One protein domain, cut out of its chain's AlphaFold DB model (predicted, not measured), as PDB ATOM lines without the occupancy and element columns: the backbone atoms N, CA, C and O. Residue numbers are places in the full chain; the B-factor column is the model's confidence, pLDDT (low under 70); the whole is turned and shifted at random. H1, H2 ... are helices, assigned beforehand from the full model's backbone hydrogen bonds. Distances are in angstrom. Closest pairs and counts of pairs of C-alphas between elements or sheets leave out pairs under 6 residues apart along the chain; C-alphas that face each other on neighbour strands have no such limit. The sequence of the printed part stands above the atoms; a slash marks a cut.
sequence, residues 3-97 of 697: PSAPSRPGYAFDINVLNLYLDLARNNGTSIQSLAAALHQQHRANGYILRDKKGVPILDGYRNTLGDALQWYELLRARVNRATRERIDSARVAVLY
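Overview. This is residues 3 to 97 of the 697 residues of an uncharacterized protein of Auricularia subglabra (strain TFB-10046 / SS5) (UniProt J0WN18). One long helix, H3, makes the longest axis: its first part runs through a small body, and residues 75 to 97, of which 75 to 96 belong to H3, stick out from that body as a bare arm. In the body, two shorter helices, H1 and H2, sit on one side of the first part of H3 and the loop of residues 3 to 10 on the other, while the long link of residues 46 to 62 reaches out past the first end of H3 and folds back to it. The printed part has 95 residues with three named helices, H1, H2 and H3 along the chain, and no named strand; the class is all helix. The whole is only just loose, close to extended, with a radius of gyration of the C-alphas of 18.3 A, and spans 66 by 32 by 18 A, the arm making much of the length.

Arrangement. H3, residues 63 to 96, touches H2, residues 32 to 45, at a steep tilt of 56 degrees, opposite ways. Their closest C-alphas are those of Ala 36 and Arg 63, 5.1 A apart. H2 touches H3 with residues 32 to 37 alone, and H3 touches H2 with residues 63 to 67 alone. H1, residues 15 to 28, is close to H3 but not clearly touching: the closest C-alphas, those of Leu 18 and Leu 70, are 6.6 A apart. The lines of H1 and H3 are about perpendicular, at 88 degrees. H1 and H2 are also close but not clearly touching, with the C-alphas of Tyr 21 and Leu 35 the closest at 7.6 A. They run opposite ways at a steep tilt of 51 degrees. In H1, H2 and H3 every O i to N i+4 pair is within hydrogen-bond range.

Along the chain. H3 has 34 residues and measures 49.2 A from C-alpha 63 at (2.058, 47.692, 44.594) to C-alpha 96 at (-17.753, 15.881, 76.477). H2 has 14 residues and measures 19.9 A from Ile 32 to Ala 45. H1, also of 14 residues, begins with C-alpha 15 at (1.247, 31.230, 48.080) and measures 19.6 A to Asn 28.

Size, cuts and confidence. The two C-alphas farthest apart are those of Lys 54, in the link from H2 to H3, and Tyr 97, at 66.6 A. Without the free stretch the body has 72 residues, spans 38 by 30 by 16 A and has a radius of gyration of 12.6 A. The link from H1 to H2 is tight, with 3 residues, and the link from H2 to H3 is long, with 17. The printed part has no cut. The mean pLDDT of the printed part is 86.4, and no printed residue is under 70.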
ATOM      1  N   PRO A   3      -4.819  34.654  43.333       92.19
ATOM      2  CA  PRO A   3      -5.148  35.778  42.459       92.19
ATOM      3  C   PRO A   3      -5.193  37.129  43.189       92.19
ATOM      4  O   PRO A   3      -5.556  37.210  44.360       92.19
ATOM      5  N   SER A   4      -4.906  38.221  42.475       87.12
ATOM      6  CA  SER A   4      -5.032  39.589  43.006       87.12
ATOM      7  C   SER A   4      -6.476  40.087  43.118       87.12
ATOM      8  O   SER A   4      -6.724  41.095  43.769       87.12
ATOM      9  N   ALA A   5      -7.433  39.417  42.475       83.19
ATOM     10  CA  ALA A   5      -8.853  39.746  42.538       83.19
ATOM     11  C   ALA A   5      -9.712  38.478  42.386       83.19
ATOM     12  O   ALA A   5      -9.318  37.569  41.655       83.19
ATOM     13  N   PRO A   6     -10.900  38.419  43.014       77.25
ATOM     14  CA  PRO A   6     -11.722  37.209  43.042       77.25
ATOM     15  C   PRO A   6     -12.399  36.869  41.705       77.25
ATOM     16  O   PRO A   6     -12.683  35.703  41.460       77.25
ATOM     17  N   SER A   7     -12.675  37.854  40.843       78.06
ATOM     18  CA  SER A   7     -13.462  37.646  39.613       78.06
ATOM     19  C   SER A   7     -12.695  37.886  38.310       78.06
ATOM     20  O   SER A   7     -12.990  37.241  37.307       78.06
ATOM     21  N   ARG A   8     -11.724  38.812  38.290       79.75
ATOM     22  CA  ARG A   8     -10.924  39.164  37.097       79.75
ATOM     23  C   ARG A   8      -9.479  39.525  37.479       79.75
ATOM     24  O   ARG A   8      -9.121  40.704  37.451       79.75
ATOM     25  N   PRO A   9      -8.653  38.554  37.904       81.81
ATOM     26  CA  PRO A   9      -7.291  38.842  38.338       81.81
ATOM     27  C   PRO A   9      -6.381  39.199  37.162       81.81
ATOM     28  O   PRO A   9      -6.258  38.439  36.207       81.81
ATOM     29  N   GLY A  10      -5.704  40.346  37.258       81.94
ATOM     30  CA  GLY A  10      -4.602  40.700  36.354       81.94
ATOM     31  C   GLY A  10      -3.253  40.118  36.791       81.94
ATOM     32  O   GLY A  10      -2.317  40.084  36.002       81.94
ATOM     33  N   TYR A  11      -3.154  39.673  38.047       86.75
ATOM     34  CA  TYR A  11      -1.950  39.112  38.650       86.75
ATOM     35  C   TYR A  11      -2.313  37.888  39.489       86.75
ATOM     36  O   TYR A  11      -3.405  37.803  40.056       86.75
ATOM     37  N   ALA A  12      -1.360  36.973  39.621       90.38
ATOM     38  CA  ALA A  12      -1.393  35.926  40.625       90.38
ATOM     39  C   ALA A  12      -0.012  35.815  41.276       90.38
ATOM     40  O   ALA A  12       1.005  36.050  40.626       90.38
ATOM     41  N   PHE A  13       0.014  35.465  42.557       91.81
ATOM     42  CA  PHE A  13       1.228  35.391  43.367       91.81
ATOM     43  C   PHE A  13       1.413  33.988  43.923       91.81
ATOM     44  O   PHE A  13       0.438  33.286  44.184       91.81
ATOM     45  N   ASP A  14       2.652  33.554  44.117       92.81
ATOM     46  CA  ASP A  14       2.899  32.270  44.764       92.81
ATOM     47  C   ASP A  14       2.452  32.323  46.233       92.81
ATOM     48  O   ASP A  14       2.705  33.306  46.933       92.81
ATOM     49  N   ILE A  15       1.769  31.278  46.706       92.81
ATOM     50  CA  ILE A  15       1.247  31.230  48.080       92.81
ATOM     51  C   ILE A  15       2.398  31.251  49.093       92.81
ATOM     52  O   ILE A  15       2.273  31.889  50.136       92.81
ATOM     53  N   ASN A  16       3.542  30.639  48.775       93.50
ATOM     54  CA  ASN A  16       4.726  30.658  49.628       93.50
ATOM     55  C   ASN A  16       5.324  32.063  49.727       93.50
ATOM     56  O   ASN A  16       5.757  32.459  50.804       93.50
ATOM     57  N   VAL A  17       5.279  32.853  48.648       91.00
ATOM     58  CA  VAL A  17       5.696  34.266  48.677       91.00
ATOM     59  C   VAL A  17       4.757  35.088  49.561       91.00
ATOM     60  O   VAL A  17       5.221  35.904  50.356       91.00
ATOM     61  N   LEU A  18       3.442  34.854  49.471       92.31
ATOM     62  CA  LEU A  18       2.472  35.516  50.347       92.31
ATOM     63  C   LEU A  18       2.672  35.114  51.817       92.31
ATOM     64  O   LEU A  18       2.677  35.985  52.680       92.31
ATOM     65  N   ASN A  19       2.880  33.827  52.108       91.81
ATOM     66  CA  ASN A  19       3.152  33.338  53.464       91.81
ATOM     67  C   ASN A  19       4.439  33.940  54.034       91.81
ATOM     68  O   ASN A  19       4.400  34.523  55.115       91.81
ATOM     69  N   LEU A  20       5.535  33.896  53.270       91.50
ATOM     70  CA  LEU A  20       6.809  34.502  53.653       91.50
ATOM     71  C   LEU A  20       6.642  35.989  53.973       91.50
ATOM     72  O   LEU A  20       7.154  36.468  54.982       91.50
ATOM     73  N   TYR A  21       5.896  36.725  53.145       91.12
ATOM     74  CA  TYR A  21       5.614  38.129  53.418       91.12
ATOM     75  C   TYR A  21       4.839  38.328  54.718       91.12
ATOM     76  O   TYR A  21       5.189  39.206  55.501       91.12
ATOM     77  N   LEU A  22       3.780  37.551  54.948       88.56
ATOM     78  CA  LEU A  22       2.969  37.682  56.157       88.56
ATOM     79  C   LEU A  22       3.800  37.401  57.412       88.56
ATOM     80  O   LEU A  22       3.676  38.132  58.394       88.56
ATOM     81  N   ASP A  23       4.693  36.417  57.360       88.88
ATOM     82  CA  ASP A  23       5.607  36.124  58.461       88.88
ATOM     83  C   ASP A  23       6.629  37.254  58.657       88.88
ATOM     84  O   ASP A  23       6.838  37.701  59.787       88.88
ATOM     85  N   LEU A  24       7.196  37.813  57.582       88.81
ATOM     86  CA  LEU A  24       8.065  38.997  57.653       88.81
ATOM     87  C   LEU A  24       7.329  40.231  58.201       88.81
ATOM     88  O   LEU A  24       7.883  40.991  58.997       88.81
ATOM     89  N   ALA A  25       6.074  40.437  57.810       85.75
ATOM     90  CA  ALA A  25       5.246  41.539  58.282       85.75
ATOM     91  C   ALA A  25       4.932  41.404  59.780       85.75
ATOM     92  O   ALA A  25       5.051  42.379  60.523       85.75
ATOM     93  N   ARG A  26       4.598  40.195  60.248       85.75
ATOM     94  CA  ARG A  26       4.283  39.922  61.660       85.75
ATOM     95  C   ARG A  26       5.507  40.021  62.567       85.75
ATOM     96  O   ARG A  26       5.409  40.553  63.682       85.75
ATOM     97  N   ASN A  27       6.663  39.569  62.083       84.12
ATOM     98  CA  ASN A  27       7.917  39.602  62.831       84.12
ATOM     99  C   ASN A  27       8.584  40.984  62.813       84.12
ATOM    100  O   ASN A  27       8.909  41.487  63.886       84.12
ATOM    101  N   ASN A  28       8.672  41.645  61.655       81.31
ATOM    102  CA  ASN A  28       9.522  42.834  61.466       81.31
ATOM    103  C   ASN A  28       8.760  44.083  60.986       81.31
ATOM    104  O   ASN A  28       9.353  45.086  60.605       81.31
ATOM    105  N   GLY A  29       7.427  44.028  60.869       81.75
ATOM    106  CA  GLY A  29       6.671  45.147  60.297       81.75
ATOM    107  C   GLY A  29       7.107  45.480  58.862       81.75
ATOM    108  O   GLY A  29       7.178  46.639  58.468       81.75
ATOM    109  N   THR A  30       7.449  44.490  58.038       84.06
ATOM    110  CA  THR A  30       7.812  44.788  56.644       84.06
ATOM    111  C   THR A  30       6.609  45.358  55.883       84.06
ATOM    112  O   THR A  30       5.543  44.741  55.821       84.06
ATOM    113  N   SER A  31       6.762  46.543  55.287       84.31
ATOM    114  CA  SER A  31       5.680  47.184  54.530       84.31
ATOM    115  C   SER A  31       5.414  46.461  53.202       84.31
ATOM    116  O   SER A  31       6.338  45.941  52.572       84.31
ATOM    117  N   ILE A  32       4.156  46.458  52.746       85.06
ATOM    118  CA  ILE A  32       3.777  45.864  51.448       85.06
ATOM    119  C   ILE A  32       4.530  46.570  50.314       85.06
ATOM    120  O   ILE A  32       4.951  45.939  49.350       85.06
ATOM    121  N   GLN A  33       4.740  47.880  50.451       85.31
ATOM    122  CA  GLN A  33       5.464  48.712  49.496       85.31
ATOM    123  C   GLN A  33       6.920  48.263  49.361       85.31
ATOM    124  O   GLN A  33       7.427  48.200  48.246       85.31
ATOM    125  N   SER A  34       7.573  47.899  50.468       87.25
ATOM    126  CA  SER A  34       8.941  47.373  50.450       87.25
ATOM    127  C   SER A  34       9.032  46.063  49.668       87.25
ATOM    128  O   SER A  34       9.913  45.924  48.823       87.25
ATOM    129  N   LEU A  35       8.097  45.129  49.887       89.00
ATOM    130  CA  LEU A  35       8.075  43.880  49.122       89.00
ATOM    131  C   LEU A  35       7.737  44.123  47.644       89.00
ATOM    132  O   LEU A  35       8.395  43.570  46.770       89.00
ATOM    133  N   ALA A  36       6.747  44.968  47.349       90.19
ATOM    134  CA  ALA A  36       6.373  45.291  45.975       90.19
ATOM    135  C   ALA A  36       7.541  45.920  45.194       90.19
ATOM    136  O   ALA A  36       7.777  45.544  44.046       90.19
ATOM    137  N   ALA A  37       8.292  46.828  45.826       90.06
ATOM    138  CA  ALA A  37       9.486  47.436  45.244       90.06
ATOM    139  C   ALA A  37      10.606  46.406  45.025       90.06
ATOM    140  O   ALA A  37      11.208  46.385  43.953       90.06
ATOM    141  N   ALA A  38      10.843  45.511  45.992       90.81
ATOM    142  CA  ALA A  38      11.838  44.446  45.864       90.81
ATOM    143  C   ALA A  38      11.500  43.481  44.714       90.81
ATOM    144  O   ALA A  38      12.355  43.211  43.870       90.81
ATOM    145  N   LEU A  39      10.240  43.038  44.620       89.88
ATOM    146  CA  LEU A  39       9.758  42.214  43.506       89.88
ATOM    147  C   LEU A  39       9.928  42.938  42.166       89.88
ATOM    148  O   LEU A  39      10.393  42.341  41.196       89.88
ATOM    149  N   HIS A  40       9.602  44.236  42.113       89.81
ATOM    150  CA  HIS A  40       9.788  45.045  40.912       89.81
ATOM    151  C   HIS A  40      11.258  45.110  40.480       89.81
ATOM    152  O   HIS A  40      11.573  44.844  39.318       89.81
ATOM    153  N   GLN A  41      12.161  45.418  41.411       89.56
ATOM    154  CA  GLN A  41      13.591  45.531  41.143       89.56
ATOM    155  C   GLN A  41      14.197  44.195  40.703       89.56
ATOM    156  O   GLN A  41      14.944  44.161  39.727       89.56
ATOM    157  N   GLN A  42      13.849  43.097  41.375       90.88
ATOM    158  CA  GLN A  42      14.354  41.766  41.047       90.88
ATOM    159  C   GLN A  42      13.866  41.298  39.672       90.88
ATOM    160  O   GLN A  42      14.659  40.817  38.866       90.88
ATOM    161  N   HIS A  43      12.580  41.488  39.359       90.50
ATOM    162  CA  HIS A  43      12.043  41.153  38.038       90.50
ATOM    163  C   HIS A  43      12.733  41.962  36.941       90.50
ATOM    164  O   HIS A  43      13.156  41.390  35.938       90.50
ATOM    165  N   ARG A  44      12.929  43.267  37.159       88.88
ATOM    166  CA  ARG A  44      13.639  44.131  36.214       88.88
ATOM    167  C   ARG A  44      15.096  43.709  36.016       88.88
ATOM    168  O   ARG A  44      15.546  43.680  34.876       88.88
ATOM    169  N   ALA A  45      15.809  43.364  37.089       90.25
ATOM    170  CA  ALA A  45      17.181  42.855  37.020       90.25
ATOM    171  C   ALA A  45      17.271  41.541  36.226       90.25
ATOM    172  O   ALA A  45      18.230  41.326  35.493       90.25
ATOM    173  N   ASN A  46      16.227  40.716  36.301       92.69
ATOM    174  CA  ASN A  46      16.094  39.471  35.545       92.69
ATOM    175  C   ASN A  46      15.533  39.667  34.117       92.69
ATOM    176  O   ASN A  46      15.208  38.688  33.452       92.69
ATOM    177  N   GLY A  47      15.384  40.909  33.641       91.88
ATOM    178  CA  GLY A  47      14.901  41.226  32.289       91.88
ATOM    179  C   GLY A  47      13.375  41.304  32.127       91.88
ATOM    180  O   GLY A  47      12.891  41.620  31.040       91.88
ATOM    181  N   TYR A  48      12.596  41.092  33.189       88.69
ATOM    182  CA  TYR A  48      11.133  41.171  33.164       88.69
ATOM    183  C   TYR A  48      10.649  42.601  33.449       88.69
ATOM    184  O   TYR A  48      10.516  43.020  34.601       88.69
ATOM    185  N   ILE A  49      10.353  43.363  32.391       87.31
ATOM    186  CA  ILE A  49       9.841  44.741  32.481       87.31
ATOM    187  C   ILE A  49       8.325  44.747  32.261       87.31
ATOM    188  O   ILE A  49       7.855  44.488  31.154       87.31
ATOM    189  N   LEU A  50       7.557  45.098  33.299       85.50
ATOM    190  CA  LEU A  50       6.114  45.325  33.178       85.50
ATOM    191  C   LEU A  50       5.846  46.542  32.291       85.50
ATOM    192  O   LEU A  50       6.421  47.603  32.529       85.50
ATOM    193  N   ARG A  51       4.960  46.406  31.303       87.25
ATOM    194  CA  ARG A  51       4.571  47.484  30.384       87.25
ATOM    195  C   ARG A  51       3.060  47.672  30.378       87.25
ATOM    196  O   ARG A  51       2.315  46.710  30.551       87.25
ATOM    197  N   ASP A  52       2.615  48.909  30.199       86.12
ATOM    198  CA  ASP A  52       1.200  49.223  30.023       86.12
ATOM    199  C   ASP A  52       0.711  48.875  28.602       86.12
ATOM    200  O   ASP A  52       1.469  48.407  27.748       86.12
ATOM    201  N   LYS A  53      -0.573  49.134  28.321       85.81
ATOM    202  CA  LYS A  53      -1.174  48.895  26.993       85.81
ATOM    203  C   LYS A  53      -0.517  49.703  25.863       85.81
ATOM    204  O   LYS A  53      -0.727  49.376  24.701       85.81
ATOM    205  N   LYS A  54       0.237  50.757  26.188       90.19
ATOM    206  CA  LYS A  54       0.972  51.612  25.245       90.19
ATOM    207  C   LYS A  54       2.450  51.207  25.134       90.19
ATOM    208  O   LYS A  54       3.218  51.887  24.463       90.19
ATOM    209  N   GLY A  55       2.860  50.114  25.787       87.06
ATOM    210  CA  GLY A  55       4.237  49.624  25.787       87.06
ATOM    211  C   GLY A  55       5.172  50.373  26.742       87.06
ATOM    212  O   GLY A  55       6.379  50.120  26.724       87.06
ATOM    213  N   VAL A  56       4.659  51.265  27.594       89.56
ATOM    214  CA  VAL A  56       5.464  52.082  28.513       89.56
ATOM    215  C   VAL A  56       5.776  51.290  29.787       89.56
ATOM    216  O   VAL A  56       4.857  50.708  30.365       89.56
ATOM    217  N   PRO A  57       7.040  51.247  30.258       85.88
ATOM    218  CA  PRO A  57       7.393  50.580  31.507       85.88
ATOM    219  C   PRO A  57       6.616  51.118  32.716       85.88
ATOM    220  O   PRO A  57       6.603  52.320  32.976       85.88
ATOM    221  N   ILE A  58       6.008  50.218  33.486       85.44
ATOM    222  CA  ILE A  58       5.275  50.536  34.712       85.44
ATOM    223  C   ILE A  58       6.256  50.512  35.884       85.44
ATOM    224  O   ILE A  58       6.852  49.473  36.148       85.44
ATOM    225  N   LEU A  59       6.391  51.625  36.610       77.62
ATOM    226  CA  LEU A  59       7.362  51.761  37.708       77.62
ATOM    227  C   LEU A  59       6.948  51.034  39.005       77.62
ATOM    228  O   LEU A  59       7.810  50.522  39.702       77.62
ATOM    229  N   ASP A  60       5.644  50.930  39.291       76.44
ATOM    230  CA  ASP A  60       5.097  50.384  40.553       76.44
ATOM    231  C   ASP A  60       4.043  49.280  40.312       76.44
ATOM    232  O   ASP A  60       3.020  49.180  40.995       76.44
ATOM    233  N   GLY A  61       4.262  48.425  39.309       81.31
ATOM    234  CA  GLY A  61       3.220  47.517  38.802       81.31
ATOM    235  C   GLY A  61       2.689  46.467  39.792       81.31
ATOM    236  O   GLY A  61       1.580  45.971  39.608       81.31
ATOM    237  N   TYR A  62       3.436  46.148  40.853       86.44
ATOM    238  CA  TYR A  62       3.026  45.158  41.861       86.44
ATOM    239  C   TYR A  62       2.336  45.760  43.087       86.44
ATOM    240  O   TYR A  62       1.744  45.023  43.867       86.44
ATOM    241  N   ARG A  63       2.410  47.080  43.301       82.69
ATOM    242  CA  ARG A  63       2.058  47.692  44.594       82.69
ATOM    243  C   ARG A  63       0.608  47.435  45.008       82.69
ATOM    244  O   ARG A  63       0.359  46.952  46.109       82.69
ATOM    245  N   ASN A  64      -0.337  47.754  44.128       81.44
ATOM    246  CA  ASN A  64      -1.762  47.593  44.424       81.44
ATOM    247  C   ASN A  64      -2.175  46.121  44.331       81.44
ATOM    248  O   ASN A  64      -2.849  45.608  45.215       81.44
ATOM    249  N   THR A  65      -1.684  45.413  43.314       87.25
ATOM    250  CA  THR A  65      -2.083  44.034  43.007       87.25
ATOM    251  C   THR A  65      -1.593  43.034  44.053       87.25
ATOM    252  O   THR A  65      -2.339  42.124  44.411       87.25
ATOM    253  N   LEU A  66      -0.391  43.231  44.607       88.69
ATOM    254  CA  LEU A  66       0.101  42.477  45.762       88.69
ATOM    255  C   LEU A  66      -0.717  42.794  47.018       88.69
ATOM    256  O   LEU A  66      -1.073  41.891  47.774       88.69
ATOM    257  N   GLY A  67      -1.036  44.074  47.232       84.75
ATOM    258  CA  GLY A  67      -1.883  44.507  48.335       84.75
ATOM    259  C   GLY A  67      -3.253  43.829  48.310       84.75
ATOM    260  O   GLY A  67      -3.692  43.325  49.344       84.75
ATOM    261  N   ASP A  68      -3.906  43.787  47.155       83.94
ATOM    262  CA  ASP A  68      -5.215  43.156  46.995       83.94
ATOM    263  C   ASP A  68      -5.127  41.634  47.169       83.94
ATOM    264  O   ASP A  68      -5.920  41.058  47.917       83.94
ATOM    265  N   ALA A  69      -4.113  40.989  46.574       89.25
ATOM    266  CA  ALA A  69      -3.867  39.556  46.743       89.25
ATOM    267  C   ALA A  69      -3.712  39.174  48.223       89.25
ATOM    268  O   ALA A  69      -4.376  38.255  48.695       89.25
ATOM    269  N   LEU A  70      -2.889  39.910  48.976       87.44
ATOM    270  CA  LEU A  70      -2.680  39.676  50.407       87.44
ATOM    271  C   LEU A  70      -3.956  39.862  51.227       87.44
ATOM    272  O   LEU A  70      -4.209  39.089  52.146       87.44
ATOM    273  N   GLN A  71      -4.765  40.872  50.900       81.75
ATOM    274  CA  GLN A  71      -6.032  41.109  51.586       81.75
ATOM    275  C   GLN A  71      -6.998  39.937  51.384       81.75
ATOM    276  O   GLN A  71      -7.536  39.410  52.356       81.75
ATOM    277  N   TRP A  72      -7.209  39.510  50.137       84.00
ATOM    278  CA  TRP A  72      -8.083  38.376  49.834       84.00
ATOM    279  C   TRP A  72      -7.546  37.063  50.402       84.00
ATOM    280  O   TRP A  72      -8.326  36.235  50.873       84.00
ATOM    281  N   TYR A  73      -6.225  36.892  50.407       87.50
ATOM    282  CA  TYR A  73      -5.580  35.715  50.968       87.50
ATOM    283  C   TYR A  73      -5.767  35.628  52.486       87.50
ATOM    284  O   TYR A  73      -6.192  34.588  52.983       87.50
ATOM    285  N   GLU A  74      -5.548  36.717  53.230       81.19
ATOM    286  CA  GLU A  74      -5.798  36.748  54.680       81.19
ATOM    287  C   GLU A  74      -7.280  36.525  55.017       81.19
ATOM    288  O   GLU A  74      -7.593  35.800  55.960       81.19
ATOM    289  N   LEU A  75      -8.212  37.062  54.218       80.00
ATOM    290  CA  LEU A  75      -9.645  36.787  54.391       80.00
ATOM    291  C   LEU A  75      -9.983  35.307  54.174       80.00
ATOM    292  O   LEU A  75     -10.752  34.733  54.950       80.00
ATOM    293  N   LEU A  76      -9.399  34.673  53.152       84.38
ATOM    294  CA  LEU A  76      -9.563  33.239  52.924       84.38
ATOM    295  C   LEU A  76      -8.997  32.432  54.099       84.38
ATOM    296  O   LEU A  76      -9.694  31.563  54.619       84.38
ATOM    297  N   ARG A  77      -7.777  32.745  54.557       83.88
ATOM    298  CA  ARG A  77      -7.159  32.093  55.723       83.88
ATOM    299  C   ARG A  77      -8.023  32.236  56.969       83.88
ATOM    300  O   ARG A  77      -8.256  31.250  57.658       83.88
ATOM    301  N   ALA A  78      -8.541  33.434  57.238       78.88
ATOM    302  CA  ALA A  78      -9.426  33.682  58.371       78.88
ATOM    303  C   ALA A  78     -10.710  32.839  58.288       78.88
ATOM    304  O   ALA A  78     -11.141  32.278  59.296       78.88
ATOM    305  N   ARG A  79     -11.299  32.700  57.093       81.25
ATOM    306  CA  ARG A  79     -12.485  31.859  56.871       81.25
ATOM    307  C   ARG A  79     -12.186  30.371  57.062       81.25
ATOM    308  O   ARG A  79     -12.967  29.690  57.716       81.25
ATOM    309  N   VAL A  80     -11.062  29.884  56.534       84.25
ATOM    310  CA  VAL A  80     -10.617  28.492  56.719       84.25
ATOM    311  C   VAL A  80     -10.358  28.209  58.197       84.25
ATOM    312  O   VAL A  80     -10.893  27.246  58.730       84.25
ATOM    313  N   ASN A  81      -9.618  29.080  58.885       82.31
ATOM    314  CA  ASN A  81      -9.338  28.937  60.314       82.31
ATOM    315  C   ASN A  81     -10.623  28.896  61.149       82.31
ATOM    316  O   ASN A  81     -10.725  28.083  62.063       82.31
ATOM    317  N   ARG A  82     -11.607  29.742  60.824       81.88
ATOM    318  CA  ARG A  82     -12.911  29.743  61.495       81.88
ATOM    319  C   ARG A  82     -13.654  28.428  61.288       81.88
ATOM    320  O   ARG A  82     -14.033  27.809  62.272       81.88
ATOM    321  N   ALA A  83     -13.778  27.973  60.042       83.56
ATOM    322  CA  ALA A  83     -14.439  26.708  59.728       83.56
ATOM    323  C   ALA A  83     -13.746  25.508  60.400       83.56
ATOM    324  O   ALA A  83     -14.409  24.578  60.852       83.56
ATOM    325  N   THR A  84     -12.413  25.527  60.491       85.50
ATOM    326  CA  THR A  84     -11.646  24.516  61.230       85.50
ATOM    327  C   THR A  84     -11.969  24.553  62.724       85.50
ATOM    328  O   THR A  84     -12.230  23.502  63.303       85.50
ATOM    329  N   ARG A  85     -11.996  25.741  63.348       84.88
ATOM    330  CA  ARG A  85     -12.331  25.890  64.775       84.88
ATOM    331  C   ARG A  85     -13.763  25.453  65.081       84.88
ATOM    332  O   ARG A  85     -13.937  24.629  65.962       84.88
ATOM    333  N   GLU A  86     -14.749  25.879  64.292       85.69
ATOM    334  CA  GLU A  86     -16.162  25.486  64.461       85.69
ATOM    335  C   GLU A  86     -16.351  23.956  64.464       85.69
ATOM    336  O   GLU A  86     -17.164  23.410  65.213       85.69
ATOM    337  N   ARG A  87     -15.563  23.236  63.658       86.75
ATOM    338  CA  ARG A  87     -15.579  21.766  63.618       86.75
ATOM    339  C   ARG A  87     -14.914  21.134  64.829       86.75
ATOM    340  O   ARG A  87     -15.435  20.156  65.354       86.75
ATOM    341  N   ILE A  88     -13.780  21.680  65.267       88.94
ATOM    342  CA  ILE A  88     -13.124  21.234  66.500       88.94
ATOM    343  C   ILE A  88     -14.059  21.477  67.689       88.94
ATOM    344  O   ILE A  88     -14.229  20.582  68.508       88.94
ATOM    345  N   ASP A  89     -14.731  22.627  67.743       86.56
ATOM    346  CA  ASP A  89     -15.703  22.966  68.783       86.56
ATOM    347  C   ASP A  89     -16.880  21.982  68.790       86.56
ATOM    348  O   ASP A  89     -17.228  21.440  69.840       86.56
ATOM    349  N   SER A  90     -17.435  21.673  67.615       86.88
ATOM    350  CA  SER A  90     -18.506  20.674  67.470       86.88
ATOM    351  C   SER A  90     -18.053  19.285  67.938       86.88
ATOM    352  O   SER A  90     -18.745  18.615  68.706       86.88
ATOM    353  N   ALA A  91     -16.847  18.865  67.546       88.88
ATOM    354  CA  ALA A  91     -16.261  17.606  67.992       88.88
ATOM    355  C   ALA A  91     -15.985  17.597  69.504       88.88
ATOM    356  O   ALA A  91     -16.138  16.558  70.148       88.88
ATOM    357  N   ARG A  92     -15.612  18.740  70.091       88.81
ATOM    358  CA  ARG A  92     -15.378  18.892  71.532       88.81
ATOM    359  C   ARG A  92     -16.652  18.639  72.329       88.81
ATOM    360  O   ARG A  92     -16.601  17.895  73.306       88.81
ATOM    361  N   VAL A  93     -17.788  19.184  71.885       86.12
ATOM    362  CA  VAL A  93     -19.104  18.918  72.493       86.12
ATOM    363  C   VAL A  93     -19.400  17.417  72.483       86.12
ATOM    364  O   VAL A  93     -19.750  16.860  73.519       86.12
ATOM    365  N   ALA A  94     -19.166  16.740  71.360       85.50
ATOM    366  CA  ALA A  94     -19.397  15.301  71.247       85.50
ATOM    367  C   ALA A  94     -18.429  14.443  72.093       85.50
ATOM    368  O   ALA A  94     -18.770  13.336  72.504       85.50
ATOM    369  N   VAL A  95     -17.209  14.927  72.364       86.62
ATOM    370  CA  VAL A  95     -16.269  14.280  73.302       86.62
ATOM    371  C   VAL A  95     -16.728  14.437  74.753       86.62
ATOM    372  O   VAL A  95     -16.578  13.499  75.534       86.62
ATOM    373  N   LEU A  96     -17.266  15.603  75.122       84.88
ATOM    374  CA  LEU A  96     -17.753  15.881  76.477       84.88
ATOM    375  C   LEU A  96     -19.096  15.207  76.774       84.88
ATOM    376  O   LEU A  96     -19.312  14.757  77.897       84.88
ATOM    377  N   TYR A  97     -19.971  15.107  75.770       84.56
ATOM    378  CA  TYR A  97     -21.333  14.592  75.904       84.56
ATOM    379  C   TYR A  97     -21.624  13.480  74.880       84.56
ATOM    380  O   TYR A  97     -22.385  13.698  73.936       84.56
TER     381      TYR A  97